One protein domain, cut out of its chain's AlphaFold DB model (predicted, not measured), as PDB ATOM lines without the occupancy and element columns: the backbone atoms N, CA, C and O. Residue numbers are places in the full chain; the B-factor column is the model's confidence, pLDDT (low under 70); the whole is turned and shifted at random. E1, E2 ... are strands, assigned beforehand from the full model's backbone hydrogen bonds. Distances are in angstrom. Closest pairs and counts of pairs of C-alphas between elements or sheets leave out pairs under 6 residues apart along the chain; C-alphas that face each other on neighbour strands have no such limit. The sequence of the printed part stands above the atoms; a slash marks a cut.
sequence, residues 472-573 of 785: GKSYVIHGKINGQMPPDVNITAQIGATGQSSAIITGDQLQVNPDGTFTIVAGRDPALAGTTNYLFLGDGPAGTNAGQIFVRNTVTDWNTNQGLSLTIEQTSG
ATOM      1  N   GLY A 472     -58.592  -2.541 125.893       83.12
ATOM      2  CA  GLY A 472     -59.892  -3.196 126.082       83.12
ATOM      3  C   GLY A 472     -59.986  -4.642 125.568       83.12
ATOM      4  O   GLY A 472     -61.046  -5.253 125.698       83.12
ATOM      5  N   LYS A 473     -58.902  -5.198 125.012       91.38
ATOM      6  CA  LYS A 473     -58.781  -6.602 124.589       91.38
ATOM      7  C   LYS A 473     -57.876  -7.396 125.542       91.38
ATOM      8  O   LYS A 473     -56.963  -6.837 126.153       91.38
ATOM      9  N   SER A 474     -58.095  -8.706 125.604       93.88
ATOM     10  CA  SER A 474     -57.193  -9.697 126.207       93.88
ATOM     11  C   SER A 474     -56.751 -10.714 125.157       93.88
ATOM     12  O   SER A 474     -57.445 -10.926 124.158       93.88
ATOM     13  N   TYR A 475     -55.611 -11.357 125.401       98.00
ATOM     14  CA  TYR A 475     -54.966 -12.267 124.461       98.00
ATOM     15  C   TYR A 475     -54.408 -13.501 125.170       98.00
ATOM     16  O   TYR A 475     -54.148 -13.490 126.375       98.00
ATOM     17  N   VAL A 476     -54.169 -14.554 124.397       98.50
ATOM     18  CA  VAL A 476     -53.354 -15.702 124.791       98.50
ATOM     19  C   VAL A 476     -52.219 -15.845 123.783       98.50
ATOM     20  O   VAL A 476     -52.420 -15.706 122.582       98.50
ATOM     21  N   ILE A 477     -51.010 -16.078 124.283       98.75
ATOM     22  CA  ILE A 477     -49.813 -16.345 123.488       98.75
ATOM     23  C   ILE A 477     -49.455 -17.810 123.691       98.75
ATOM     24  O   ILE A 477     -49.189 -18.224 124.822       98.75
ATOM     25  N   HIS A 478     -49.399 -18.576 122.610       98.56
ATOM     26  CA  HIS A 478     -48.857 -19.931 122.627       98.56
ATOM     27  C   HIS A 478     -47.427 -19.907 122.092       98.56
ATOM     28  O   HIS A 478     -47.105 -19.143 121.180       98.56
ATOM     29  N   GLY A 479     -46.555 -20.741 122.652       98.12
ATOM     30  CA  GLY A 479     -45.169 -20.802 122.213       98.12
ATOM     31  C   GLY A 479     -44.503 -22.150 122.417       98.12
ATOM     32  O   GLY A 479     -45.010 -23.015 123.131       98.12
ATOM     33  N   LYS A 480     -43.355 -22.333 121.759       97.75
ATOM     34  CA  LYS A 480     -42.531 -23.540 121.869       97.75
ATOM     35  C   LYS A 480     -41.039 -23.239 121.727       97.75
ATOM     36  O   LYS A 480     -40.640 -22.426 120.892       97.75
ATOM     37  N   ILE A 481     -40.216 -23.920 122.523       96.50
ATOM     38  CA  ILE A 481     -38.754 -23.935 122.390       96.50
ATOM     39  C   ILE A 481     -38.350 -24.812 121.196       96.50
ATOM     40  O   ILE A 481     -38.737 -25.978 121.114       96.50
ATOM     41  N   ASN A 482     -37.524 -24.272 120.297       90.50
ATOM     42  CA  ASN A 482     -37.017 -24.981 119.121       90.50
ATOM     43  C   ASN A 482     -35.602 -25.524 119.401       90.50
ATOM     44  O   ASN A 482     -34.584 -24.877 119.143       90.50
ATOM     45  N   GLY A 483     -35.546 -26.714 120.005       87.19
ATOM     46  CA  GLY A 483     -34.306 -27.350 120.459       87.19
ATOM     47  C   GLY A 483     -33.896 -26.882 121.857       87.19
ATOM     48  O   GLY A 483     -34.246 -27.524 122.843       87.19
ATOM     49  N   GLN A 484     -33.168 -25.768 121.950       88.94
ATOM     50  CA  GLN A 484     -32.729 -25.174 123.221       88.94
ATOM     51  C   GLN A 484     -33.326 -23.777 123.427       88.94
ATOM     52  O   GLN A 484     -33.617 -23.068 122.464       88.94
ATOM     53  N   MET A 485     -33.494 -23.372 124.691       91.62
ATOM     54  CA  MET A 485     -33.874 -21.999 125.034       91.62
ATOM     55  C   MET A 485     -32.762 -21.032 124.574       91.62
ATOM     56  O   MET A 485     -31.597 -21.292 124.881       91.62
ATOM     57  N   PRO A 486     -33.078 -19.926 123.873       91.94
ATOM     58  CA  PRO A 486     -32.090 -18.900 123.542       91.94
ATOM     59  C   PRO A 486     -31.394 -18.342 124.802       91.94
ATOM     60  O   PRO A 486     -32.066 -18.173 125.822       91.94
ATOM     61  N   PRO A 487     -30.087 -18.008 124.744       87.56
ATOM     62  CA  PRO A 487     -29.329 -17.479 125.888       87.56
ATOM     63  C   PRO A 487     -29.948 -16.259 126.588       87.56
ATOM     64  O   PRO A 487     -29.785 -16.096 127.800       87.56
ATOM     65  N   ASP A 488     -30.672 -15.420 125.843       91.25
ATOM     66  CA  ASP A 488     -31.510 -14.350 126.380       91.25
ATOM     67  C   ASP A 488     -32.872 -14.317 125.657       91.25
ATOM     68  O   ASP A 488     -32.968 -14.322 124.425       91.25
ATOM     69  N   VAL A 489     -33.944 -14.310 126.452       93.62
ATOM     70  CA  VAL A 489     -35.343 -14.268 126.012       93.62
ATOM     71  C   VAL A 489     -36.070 -13.246 126.867       93.62
ATOM     72  O   VAL A 489     -36.060 -13.359 128.091       93.62
ATOM     73  N   ASN A 490     -36.740 -12.293 126.222       93.88
ATOM     74  CA  ASN A 490     -37.529 -11.264 126.894       93.88
ATOM     75  C   ASN A 490     -38.842 -11.038 126.140       93.88
ATOM     76  O   ASN A 490     -38.825 -10.602 124.986       93.88
ATOM     77  N   ILE A 491     -39.974 -11.298 126.793       95.50
ATOM     78  CA  ILE A 491     -41.324 -10.989 126.302       95.50
ATOM     79  C   ILE A 491     -41.822  -9.784 127.106       95.50
ATOM     80  O   ILE A 491     -42.023  -9.885 128.313       95.50
ATOM     81  N   THR A 492     -41.965  -8.628 126.455       92.44
ATOM     82  CA  THR A 492     -42.262  -7.341 127.109       92.44
ATOM     83  C   THR A 492     -43.587  -6.751 126.645       92.44
ATOM     84  O   THR A 492     -43.799  -6.607 125.446       92.44
ATOM     85  N   ALA A 493     -44.453  -6.346 127.576       91.69
ATOM     86  CA  ALA A 493     -45.539  -5.412 127.280       91.69
ATOM     87  C   ALA A 493     -44.956  -3.995 127.290       91.69
ATOM     88  O   ALA A 493     -44.217  -3.650 128.217       91.69
ATOM     89  N   GLN A 494     -45.234  -3.191 126.260       88.25
ATOM     90  CA  GLN A 494     -44.590  -1.888 126.089       88.25
ATOM     91  C   GLN A 494     -45.564  -0.720 125.938       88.25
ATOM     92  O   GLN A 494     -46.601  -0.810 125.276       88.25
ATOM     93  N   ILE A 495     -45.172   0.394 126.555       84.56
ATOM     94  CA  ILE A 495     -45.938   1.628 126.727       84.56
ATOM     95  C   ILE A 495     -45.189   2.837 126.145       84.56
ATOM     96  O   ILE A 495     -43.954   2.913 126.165       84.56
ATOM     97  N   GLY A 496     -45.958   3.827 125.689       77.38
ATOM     98  CA  GLY A 496     -45.447   5.120 125.230       77.38
ATOM     99  C   GLY A 496     -44.652   5.082 123.916       77.38
ATOM    100  O   GLY A 496     -44.275   4.034 123.398       77.38
ATOM    101  N   ALA A 497     -44.369   6.269 123.375       70.62
ATOM    102  CA  ALA A 497     -43.788   6.437 122.038       70.62
ATOM    103  C   ALA A 497     -42.342   5.913 121.869       70.62
ATOM    104  O   ALA A 497     -41.851   5.851 120.742       70.62
ATOM    105  N   THR A 498     -41.665   5.552 122.964       72.38
ATOM    106  CA  THR A 498     -40.286   5.029 122.988       72.38
ATOM    107  C   THR A 498     -40.185   3.572 123.461       72.38
ATOM    108  O   THR A 498     -39.073   3.075 123.626       72.38
ATOM    109  N   GLY A 499     -41.313   2.877 123.670       77.81
ATOM    110  CA  GLY A 499     -41.328   1.447 123.998       77.81
ATOM    111  C   GLY A 499     -40.730   1.108 125.368       77.81
ATOM    112  O   GLY A 499     -39.941   0.168 125.483       77.81
ATOM    113  N   GLN A 500     -41.080   1.868 126.411       82.50
ATOM    114  CA  GLN A 500     -40.708   1.502 127.785       82.50
ATOM    115  C   GLN A 500     -41.458   0.220 128.170       82.50
ATOM    116  O   GLN A 500     -42.624   0.065 127.812       82.50
ATOM    117  N   SER A 501     -40.829  -0.697 128.899       84.31
ATOM    118  CA  SER A 501     -41.476  -1.961 129.287       84.31
ATOM    119  C   SER A 501     -42.293  -1.788 130.573       84.31
ATOM    120  O   SER A 501     -41.732  -1.430 131.607       84.31
ATOM    121  N   SER A 502     -43.606  -2.043 130.522       83.06
ATOM    122  CA  SER A 502     -44.508  -2.012 131.690       83.06
ATOM    123  C   SER A 502     -44.575  -3.357 132.419       83.06
ATOM    124  O   SER A 502     -44.696  -3.388 133.642       83.06
ATOM    125  N   ALA A 503     -44.441  -4.459 131.679       87.06
ATOM    126  CA  ALA A 503     -44.282  -5.810 132.204       87.06
ATOM    127  C   ALA A 503     -43.263  -6.587 131.360       87.06
ATOM    128  O   ALA A 503     -43.070  -6.299 130.174       87.06
ATOM    129  N   ILE A 504     -42.610  -7.576 131.970       89.00
ATOM    130  CA  ILE A 504     -41.606  -8.430 131.333       89.00
ATOM    131  C   ILE A 504     -41.721  -9.858 131.868       89.00
ATOM    132  O   ILE A 504     -41.956 -10.049 133.059       89.00
ATOM    133  N   ILE A 505     -41.543 -10.837 130.984       92.25
ATOM    134  CA  ILE A 505     -41.302 -12.241 131.321       92.25
ATOM    135  C   ILE A 505     -39.988 -12.640 130.645       92.25
ATOM    136  O   ILE A 505     -39.852 -12.508 129.422       92.25
ATOM    137  N   THR A 506     -39.009 -13.087 131.431       91.75
ATOM    138  CA  THR A 506     -37.699 -13.544 130.938       91.75
ATOM    139  C   THR A 506     -37.670 -15.058 130.703       91.75
ATOM    140  O   THR A 506     -38.514 -15.797 131.211       91.75
ATOM    141  N   GLY A 507     -36.694 -15.554 129.938       91.69
ATOM    142  CA  GLY A 507     -36.564 -16.988 129.623       91.69
ATOM    143  C   GLY A 507     -36.443 -17.917 130.839       91.69
ATOM    144  O   GLY A 507     -36.889 -19.056 130.781       91.69
ATOM    145  N   ASP A 508     -35.894 -17.422 131.948       90.00
ATOM    146  CA  ASP A 508     -35.785 -18.108 133.242       90.00
ATOM    147  C   ASP A 508     -37.008 -17.911 134.165       90.00
ATOM    148  O   ASP A 508     -37.088 -18.538 135.218       90.00
ATOM    149  N   GLN A 509     -37.986 -17.093 133.757       92.12
ATOM    150  CA  GLN A 509     -39.294 -16.936 134.411       92.12
ATOM    151  C   GLN A 509     -40.422 -17.696 133.694       92.12
ATOM    152  O   GLN A 509     -41.502 -17.863 134.263       92.12
ATOM    153  N   LEU A 510     -40.200 -18.143 132.452       94.94
ATOM    154  CA  LEU A 510     -41.173 -18.933 131.699       94.94
ATOM    155  C   LEU A 510     -41.368 -20.309 132.341       94.94
ATOM    156  O   LEU A 510     -40.447 -21.124 132.383       94.94
ATOM    157  N   GLN A 511     -42.600 -20.612 132.749       96.06
ATOM    158  CA  GLN A 511     -42.999 -21.987 133.014       96.06
ATOM    159  C   GLN A 511     -43.290 -22.680 131.680       96.06
ATOM    160  O   GLN A 511     -44.189 -22.276 130.937       96.06
ATOM    161  N   VAL A 512     -42.512 -23.720 131.387       97.25
ATOM    162  CA  VAL A 512     -42.550 -24.481 130.134       97.25
ATOM    163  C   VAL A 512     -42.906 -25.937 130.437       97.25
ATOM    164  O   VAL A 512     -42.441 -26.514 131.421       97.25
ATOM    165  N   ASN A 513     -43.751 -26.524 129.597       96.81
ATOM    166  CA  ASN A 513     -44.168 -27.918 129.660       96.81
ATOM    167  C   ASN A 513     -43.014 -28.867 129.263       96.81
ATOM    168  O   ASN A 513     -42.107 -28.459 128.533       96.81
ATOM    169  N   PRO A 514     -43.055 -30.158 129.652       95.50
ATOM    170  CA  PRO A 514     -42.007 -31.129 129.309       95.50
ATOM    171  C   PRO A 514     -41.767 -31.358 127.805       95.50
ATOM    172  O   PRO A 514     -40.722 -31.880 127.433       95.50
ATOM    173  N   ASP A 515     -42.707 -30.975 126.935       95.38
ATOM    174  CA  ASP A 515     -42.592 -31.046 125.469       95.38
ATOM    175  C   ASP A 515     -42.010 -29.764 124.827       95.38
ATOM    176  O   ASP A 515     -41.966 -29.629 123.598       95.38
ATOM    177  N   GLY A 516     -41.588 -28.806 125.659       96.31
ATOM    178  CA  GLY A 516     -41.059 -27.506 125.258       96.31
ATOM    179  C   GLY A 516     -42.121 -26.447 124.947       96.31
ATOM    180  O   GLY A 516     -41.743 -25.348 124.541       96.31
ATOM    181  N   THR A 517     -43.420 -26.737 125.099       98.31
ATOM    182  CA  THR A 517     -44.498 -25.754 124.878       98.31
ATOM    183  C   THR A 517     -44.751 -24.873 126.097       98.31
ATOM    184  O   THR A 517     -44.489 -25.254 127.234       98.31
ATOM    185  N   PHE A 518     -45.294 -23.678 125.887       98.44
ATOM    186  CA  PHE A 518     -45.790 -22.812 126.953       98.44
ATOM    187  C   PHE A 518     -46.995 -22.001 126.474       98.44
ATOM    188  O   PHE A 518     -47.247 -21.857 125.277       98.44
ATOM    189  N   THR A 519     -47.755 -21.471 127.426       98.38
ATOM    190  CA  THR A 519     -48.863 -20.544 127.176       98.38
ATOM    191  C   THR A 519     -48.755 -19.382 128.154       98.38
ATOM    192  O   THR A 519     -48.517 -19.613 129.339       98.38
ATOM    193  N   ILE A 520     -48.913 -18.156 127.654       98.50
ATOM    194  CA  ILE A 520     -48.970 -16.912 128.429       98.50
ATOM    195  C   ILE A 520     -50.352 -16.290 128.241       98.50
ATOM    196  O   ILE A 520     -50.814 -16.137 127.111       98.50
ATOM    197  N   VAL A 521     -50.990 -15.876 129.332       97.50
ATOM    198  CA  VAL A 521     -52.205 -15.049 129.274       97.50
ATOM    199  C   VAL A 521     -51.785 -13.583 129.346       97.50
ATOM    200  O   VAL A 521     -51.014 -13.209 130.228       97.50
ATOM    201  N   ALA A 522     -52.278 -12.747 128.433       95.81
ATOM    202  CA  ALA A 522     -51.989 -11.317 128.409       95.81
ATOM    203  C   ALA A 522     -53.282 -10.511 128.605       95.81
ATOM    204  O   ALA A 522     -54.216 -10.608 127.805       95.81
ATOM    205  N   GLY A 523     -53.364  -9.728 129.682       92.56
ATOM    206  CA  GLY A 523     -54.617  -9.086 130.090       92.56
ATOM    207  C   GLY A 523     -54.463  -7.972 131.125       92.56
ATOM    208  O   GLY A 523     -53.359  -7.615 131.533       92.56
ATOM    209  N   ARG A 524     -55.600  -7.396 131.535       88.94
ATOM    210  CA  ARG A 524     -55.677  -6.234 132.444       88.94
ATOM    211  C   ARG A 524     -56.191  -6.541 133.857       88.94
ATOM    212  O   ARG A 524     -56.422  -5.605 134.614       88.94
ATOM    213  N   ASP A 525     -56.345  -7.809 134.240       88.50
ATOM    214  CA  ASP A 525     -56.597  -8.174 135.642       88.50
ATOM    215  C   ASP A 525     -55.343  -7.868 136.494       88.50
ATOM    216  O   ASP A 525     -54.276  -8.423 136.199       88.50
ATOM    217  N   PRO A 526     -55.425  -6.981 137.508       86.94
ATOM    218  CA  PRO A 526     -54.301  -6.657 138.382       86.94
ATOM    219  C   PRO A 526     -54.059  -7.708 139.477       86.94
ATOM    220  O   PRO A 526     -52.968  -7.730 140.038       86.94
ATOM    221  N   ALA A 527     -55.022  -8.585 139.787       90.69
ATOM    222  CA  ALA A 527     -54.841  -9.656 140.772       90.69
ATOM    223  C   ALA A 527     -53.906 -10.770 140.262       90.69
ATOM    224  O   ALA A 527     -53.318 -11.496 141.060       90.69
ATOM    225  N   LEU A 528     -53.741 -10.871 138.939       90.00
ATOM    226  CA  LEU A 528     -52.814 -11.789 138.273       90.00
ATOM    227  C   LEU A 528     -51.452 -11.144 137.945       90.00
ATOM    228  O   LEU A 528     -50.532 -11.832 137.500       90.00
ATOM    229  N   ALA A 529     -51.286  -9.833 138.152       87.88
ATOM    230  CA  ALA A 529     -50.057  -9.124 137.800       87.88
ATOM    231  C   ALA A 529     -48.843  -9.668 138.578       87.88
ATOM    232  O   ALA A 529     -48.816  -9.655 139.807       87.88
ATOM    233  N   GLY A 530     -47.826 -10.142 137.851       85.06
ATOM    234  CA  GLY A 530     -46.638 -10.775 138.435       85.06
ATOM    235  C   GLY A 530     -46.794 -12.264 138.771       85.06
ATOM    236  O   GLY A 530     -45.867 -12.847 139.329       85.06
ATOM    237  N   THR A 531     -47.921 -12.897 138.427       91.19
ATOM    238  CA  THR A 531     -48.040 -14.364 138.458       91.19
ATOM    239  C   THR A 531     -47.359 -15.000 137.240       91.19
ATOM    240  O   THR A 531     -47.203 -14.372 136.187       91.19
ATOM    241  N   THR A 532     -46.910 -16.249 137.385       93.38
ATOM    242  CA  THR A 532     -46.166 -16.982 136.351       93.38
ATOM    243  C   THR A 532     -46.954 -17.070 135.044       93.38
ATOM    244  O   THR A 532     -48.143 -17.378 135.047       93.38
ATOM    245  N   ASN A 533     -46.282 -16.810 133.918       95.94
ATOM    246  CA  ASN A 533     -46.879 -16.768 132.579       95.94
ATOM    247  C   ASN A 533     -48.088 -15.808 132.428       95.94
ATOM    248  O   ASN A 533     -48.905 -15.989 131.521       95.94
ATOM    249  N   TYR A 534     -48.202 -14.758 133.250       95.50
ATOM    250  CA  TYR A 534     -49.198 -13.700 133.060       95.50
ATOM    251  C   TYR A 534     -48.550 -12.357 132.692       95.50
ATOM    252  O   TYR A 534     -47.854 -11.733 133.496       95.50
ATOM    253  N   LEU A 535     -48.803 -11.885 131.469       94.12
ATOM    254  CA  LEU A 535     -48.292 -10.611 130.968       94.12
ATOM    255  C   LEU A 535     -49.328  -9.500 131.191       94.12
ATOM    256  O   LEU A 535     -50.276  -9.341 130.422       94.12
ATOM    257  N   PHE A 536     -49.140  -8.712 132.247       91.12
ATOM    258  CA  PHE A 536     -50.035  -7.602 132.572       91.12
ATOM    259  C   PHE A 536     -49.918  -6.456 131.551       91.12
ATOM    260  O   PHE A 536     -48.837  -5.921 131.316       91.12
ATOM    261  N   LEU A 537     -51.053  -6.059 130.970       89.94
ATOM    262  CA  LEU A 537     -51.177  -5.030 129.924       89.94
ATOM    263  C   LEU A 537     -51.670  -3.670 130.459       89.94
ATOM    264  O   LEU A 537     -52.081  -2.807 129.682       89.94
ATOM    265  N   GLY A 538     -51.702  -3.503 131.784       72.25
ATOM    266  CA  GLY A 538     -52.277  -2.333 132.447       72.25
ATOM    267  C   GLY A 538     -51.420  -1.064 132.418       72.25
ATOM    268  O   GLY A 538     -50.419  -0.953 131.711       72.25
ATOM    269  N   ASP A 539     -51.878  -0.082 133.192       67.06
ATOM    270  CA  ASP A 539     -51.551   1.332 133.031       67.06
ATOM    271  C   ASP A 539     -50.090   1.669 133.359       67.06
ATOM    272  O   ASP A 539     -49.651   1.640 134.512       67.06
ATOM    273  N   GLY A 540     -49.349   2.092 132.336       58.56
ATOM    274  CA  GLY A 540     -48.087   2.796 132.494       58.56
ATOM    275  C   GLY A 540     -48.255   4.195 133.103       58.56
ATOM    276  O   GLY A 540     -49.379   4.702 133.236       58.56
ATOM    277  N   PRO A 541     -47.145   4.881 133.445       53.31
ATOM    278  CA  PRO A 541     -47.180   6.249 133.949       53.31
ATOM    279  C   PRO A 541     -48.069   7.173 133.103       53.31
ATOM    280  O   PRO A 541     -48.064   7.119 131.872       53.31
ATOM    281  N   ALA A 542     -48.845   8.014 133.790       50.72
ATOM    282  CA  ALA A 542     -49.862   8.897 133.210       50.72
ATOM    283  C   ALA A 542     -51.017   8.202 132.441       50.72
ATOM    284  O   ALA A 542     -51.690   8.863 131.653       50.72
ATOM    285  N   GLY A 543     -51.291   6.914 132.692       56.88
ATOM    286  CA  GLY A 543     -52.401   6.189 132.051       56.88
ATOM    287  C   GLY A 543     -52.072   5.727 130.630       56.88
ATOM    288  O   GLY A 543     -52.938   5.700 129.760       56.88
ATOM    289  N   THR A 544     -50.797   5.424 130.370       65.81
ATOM    290  CA  THR A 544     -50.337   4.938 129.064       65.81
ATOM    291  C   THR A 544     -50.489   3.421 128.989       65.81
ATOM    292  O   THR A 544     -49.718   2.680 129.591       65.81
ATOM    293  N   ASN A 545     -51.503   2.951 128.264       78.00
ATOM    294  CA  ASN A 545     -51.782   1.520 128.113       78.00
ATOM    295  C   ASN A 545     -50.751   0.834 127.204       78.00
ATOM    296  O   ASN A 545     -50.135   1.483 126.353       78.00
ATOM    297  N   ALA A 546     -50.550  -0.474 127.391       81.50
ATOM    298  CA  ALA A 546     -49.639  -1.244 126.551       81.50
ATOM    299  C   ALA A 546     -50.176  -1.308 125.111       81.50
ATOM    300  O   ALA A 546     -51.272  -1.813 124.881       81.50
ATOM    301  N   GLY A 547     -49.412  -0.775 124.153       89.88
ATOM    302  CA  GLY A 547     -49.797  -0.724 122.732       89.88
ATOM    303  C   GLY A 547     -49.177  -1.835 121.882       89.88
ATOM    304  O   GLY A 547     -49.612  -2.078 120.759       89.88
ATOM    305  N   GLN A 548     -48.161  -2.519 122.413       92.94
ATOM    306  CA  GLN A 548     -47.469  -3.612 121.735       92.94
ATOM    307  C   GLN A 548     -46.900  -4.621 122.741       92.94
ATOM    308  O   GLN A 548     -46.462  -4.257 123.836       92.94
ATOM    309  N   ILE A 549     -46.867  -5.887 122.334       95.94
ATOM    310  CA  ILE A 549     -46.092  -6.953 122.963       95.94
ATOM    311  C   ILE A 549     -44.851  -7.158 122.097       95.94
ATOM    312  O   ILE A 549     -44.945  -7.537 120.928       95.94
ATOM    313  N   PHE A 550     -43.683  -6.875 122.665       95.00
ATOM    314  CA  PHE A 550     -42.400  -6.924 121.979       95.00
ATOM    315  C   PHE A 550     -41.525  -8.040 122.548       95.00
ATOM    316  O   PHE A 550     -41.269  -8.101 123.754       95.00
ATOM    317  N   VAL A 551     -41.072  -8.928 121.671       96.69
ATOM    318  CA  VAL A 551     -40.311 -10.137 121.977       96.69
ATOM    319  C   VAL A 551     -38.887  -9.991 121.462       96.69
ATOM    320  O   VAL A 551     -38.659  -9.569 120.328       96.69
ATOM    321  N   ARG A 552     -37.926 -10.404 122.286       95.06
ATOM    322  CA  ARG A 552     -36.514 -10.558 121.932       95.06
ATOM    323  C   ARG A 552     -36.113 -12.003 122.178       95.06
ATOM    324  O   ARG A 552     -36.341 -12.524 123.270       95.06
ATOM    325  N   ASN A 553     -35.511 -12.648 121.185       95.31
ATOM    326  CA  ASN A 553     -34.750 -13.882 121.381       95.31
ATOM    327  C   ASN A 553     -33.336 -13.638 120.850       95.31
ATOM    328  O   ASN A 553     -33.149 -13.571 119.637       95.31
ATOM    329  N   THR A 554     -32.365 -13.457 121.739       94.50
ATOM    330  CA  THR A 554     -30.964 -13.239 121.362       94.50
ATOM    331  C   THR A 554     -30.258 -14.588 121.260       94.50
ATOM    332  O   THR A 554     -30.280 -15.379 122.202       94.50
ATOM    333  N   VAL A 555     -29.663 -14.860 120.098       92.44
ATOM    334  CA  VAL A 555     -29.014 -16.127 119.735       92.44
ATOM    335  C   VAL A 555     -27.524 -15.908 119.475       92.44
ATOM    336  O   VAL A 555     -27.154 -15.005 118.728       92.44
ATOM    337  N   THR A 556     -26.650 -16.713 120.086       90.69
ATOM    338  CA  THR A 556     -25.197 -16.469 120.042       90.69
ATOM    339  C   THR A 556     -24.503 -17.260 118.935       90.69
ATOM    340  O   THR A 556     -23.828 -16.660 118.094       90.69
ATOM    341  N   ASP A 557     -24.735 -18.574 118.856       92.31
ATOM    342  CA  ASP A 557     -24.400 -19.392 117.683       92.31
ATOM    343  C   ASP A 557     -25.634 -19.516 116.785       92.31
ATOM    344  O   ASP A 557     -26.551 -20.294 117.053       92.31
ATOM    345  N   TRP A 558     -25.639 -18.751 115.692       92.69
ATOM    346  CA  TRP A 558     -26.745 -18.716 114.734       92.69
ATOM    347  C   TRP A 558     -27.004 -20.062 114.045       92.69
ATOM    348  O   TRP A 558     -28.045 -20.209 113.424       92.69
ATOM    349  N   ASN A 559     -26.088 -21.036 114.122       92.62
ATOM    350  CA  ASN A 559     -26.287 -22.353 113.515       92.62
ATOM    351  C   ASN A 559     -26.972 -23.348 114.461       92.62
ATOM    352  O   ASN A 559     -27.641 -24.259 113.989       92.62
ATOM    353  N   THR A 560     -26.821 -23.199 115.781       91.00
ATOM    354  CA  THR A 560     -27.356 -24.160 116.766       91.00
ATOM    355  C   THR A 560     -28.506 -23.605 117.601       91.00
ATOM    356  O   THR A 560     -29.363 -24.373 118.043       91.00
ATOM    357  N   ASN A 561     -28.597 -22.286 117.788       91.06
ATOM    358  CA  ASN A 561     -29.711 -21.642 118.485       91.06
ATOM    359  C   ASN A 561     -30.802 -21.186 117.492       91.06
ATOM    360  O   ASN A 561     -30.496 -20.613 116.449       91.06
ATOM    361  N   GLN A 562     -32.078 -21.355 117.848       90.38
ATOM    362  CA  GLN A 562     -33.221 -20.785 117.120       90.38
ATOM    363  C   GLN A 562     -34.117 -19.971 118.058       90.38
ATOM    364  O   GLN A 562     -34.190 -20.243 119.254       90.38
ATOM    365  N   GLY A 563     -34.838 -18.990 117.509       93.62
ATOM    366  CA  GLY A 563     -35.897 -18.287 118.236       93.62
ATOM    367  C   GLY A 563     -37.078 -19.200 118.569       93.62
ATOM    368  O   GLY A 563     -37.263 -20.249 117.955       93.62
ATOM    369  N   LEU A 564     -37.906 -18.779 119.525       96.94
ATOM    370  CA  LEU A 564     -39.100 -19.523 119.937       96.94
ATOM    371  C   LEU A 564     -40.136 -19.561 118.804       96.94
ATOM    372  O   LEU A 564     -40.330 -18.557 118.118       96.94
ATOM    373  N   SER A 565     -40.869 -20.656 118.641       97.19
ATOM    374  CA  SER A 565     -42.129 -20.625 117.887       97.19
ATOM    375  C   SER A 565     -43.162 -19.854 118.713       97.19
ATOM    376  O   SER A 565     -43.213 -20.055 119.925       97.19
ATOM    377  N   LEU A 566     -43.945 -18.960 118.096       98.38
ATOM    378  CA  LEU A 566     -44.935 -18.115 118.783       98.38
ATOM    379  C   LEU A 566     -46.180 -17.875 117.921       98.38
ATOM    380  O   LEU A 566     -46.057 -17.553 116.741       98.38
ATOM    381  N   THR A 567     -47.355 -17.922 118.543       98.44
ATOM    382  CA  THR A 567     -48.618 -17.378 118.018       98.44
ATOM    383  C   THR A 567     -49.293 -16.509 119.083       98.44
ATOM    384  O   THR A 567     -48.928 -16.549 120.259       98.44
ATOM    385  N   ILE A 568     -50.261 -15.690 118.675       98.69
ATOM    386  CA  ILE A 568     -51.082 -14.873 119.571       98.69
ATOM    387  C   ILE A 568     -52.533 -14.906 119.090       98.69
ATOM    388  O   ILE A 568     -52.797 -14.796 117.898       98.69
ATOM    389  N   GLU A 569     -53.462 -15.060 120.024       98.06
ATOM    390  CA  GLU A 569     -54.901 -15.140 119.784       98.06
ATOM    391  C   GLU A 569     -55.617 -14.111 120.660       98.06
ATOM    392  O   GLU A 569     -55.275 -13.934 121.830       98.06
ATOM    393  N   GLN A 570     -56.622 -13.422 120.117       97.50
ATOM    394  CA  GLN A 570     -57.475 -12.528 120.898       97.50
ATOM    395  C   GLN A 570     -58.583 -13.333 121.586       97.50
ATOM    396  O   GLN A 570     -59.352 -14.022 120.922       97.50
ATOM    397  N   THR A 571     -58.726 -13.179 122.902       96.62
ATOM    398  CA  THR A 571     -59.752 -13.874 123.700       96.62
ATOM    399  C   THR A 571     -60.911 -12.982 124.144       96.62
ATOM    400  O   THR A 571     -61.936 -13.494 124.592       96.62
ATOM    401  N   SER A 572     -60.797 -11.656 124.020       92.25
ATOM    402  CA  SER A 572     -61.879 -10.721 124.371       92.25
ATOM    403  C   SER A 572     -61.812  -9.393 123.601       92.25
ATOM    404  O   SER A 572     -60.825  -9.093 122.931       92.25
ATOM    405  N   GLY A 573     -62.874  -8.587 123.704       89.94
ATOM    406  CA  GLY A 573     -62.987  -7.269 123.067       89.94
ATOM    407  C   GLY A 573     -63.581  -7.301 121.653       89.94
ATOM    408  O   GLY A 573     -63.861  -8.362 121.099       89.94
TER     409      GLY A 573
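What this domain is: This is residues 472 to 573 of the 785 residues of an uncharacterized protein of Mycolicibacterium mucogenicum (UniProt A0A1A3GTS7). The domain is a sandwich of two sheets face to face, a four-strand sheet E5, E4, E1, E7 and a three-strand sheet E3, E2, E6, with the strands of one nearly along those of the other. The sheets come near each other where E5 stands over E3 and E2, while E7 and E6, at the other edges, stay apart. The printed part has 102 residues with no named helix and seven named strands, E1 to E7 in chain order; it is all strand, though under half of its residues, 44, are in named strands. The first sheet is mixed and the second antiparallel. The whole is compact, with a radius of gyration of the C-alphas of 14.0 A, and elongated, spanning 43 by 28 by 20 A.

Where its parts are: E1 is residues 475 to 480, 17.0 A long, beginning at C-alpha 475 at (-54.966, -12.267, 124.461). E2, residues 488 to 495, is the longest strand by residues at 21.5 A. E3 is residues 500 to 506, 15.7 A, and E4 residues 517 to 523, 20.2 A. E5 is short, residues 534 to 536. E6 is residues 548 to 554, 19.1 A, and E7 residues 565 to 570, 17.6 A, ending at C-alpha 570 at (-57.475, -12.528, 120.898).

How they stand to each other: In the larger sheet, E1 and E7 are antiparallel, with N 476 and O 569 2.9 A apart, within hydrogen-bond range. E4 and E1 are antiparallel, with N 477 and O 520 at 2.8 A. E5 and E4 are parallel at 29 degrees, with N 535 and O 521 at 2.9 A. In the other sheet, E2 and E3 form a hairpin, with N 493 and O 503 at 2.9 A. E2 and E6 are antiparallel at 162 degrees, with N 492 and O 550 at 2.8 A. This sheet is twisted, its C-alphas up to 6.1 A off the best plane. Between the sheets, whose best planes stand 19 degrees apart, the closest C-alphas of E3 and E5 are those of Ala 503 and Phe 536, 6.0 A apart. Those of E2 and E5 are Ala 493 and Leu 535, 6.9 A. E1 and E6, for instance, are apart.

The domain as a whole: The C-alphas of Ala 542 and Asn 559, 43.8 A, are the two farthest apart, while those of Gly 472 and Gly 573 are 5.9 A apart. The printed part has no cut. The link E2 to E3 is tight and E5 to E6 is long, with 11 residues. The model's mean pLDDT over the printed part is 89.8; residues 539 to 544 are under 70.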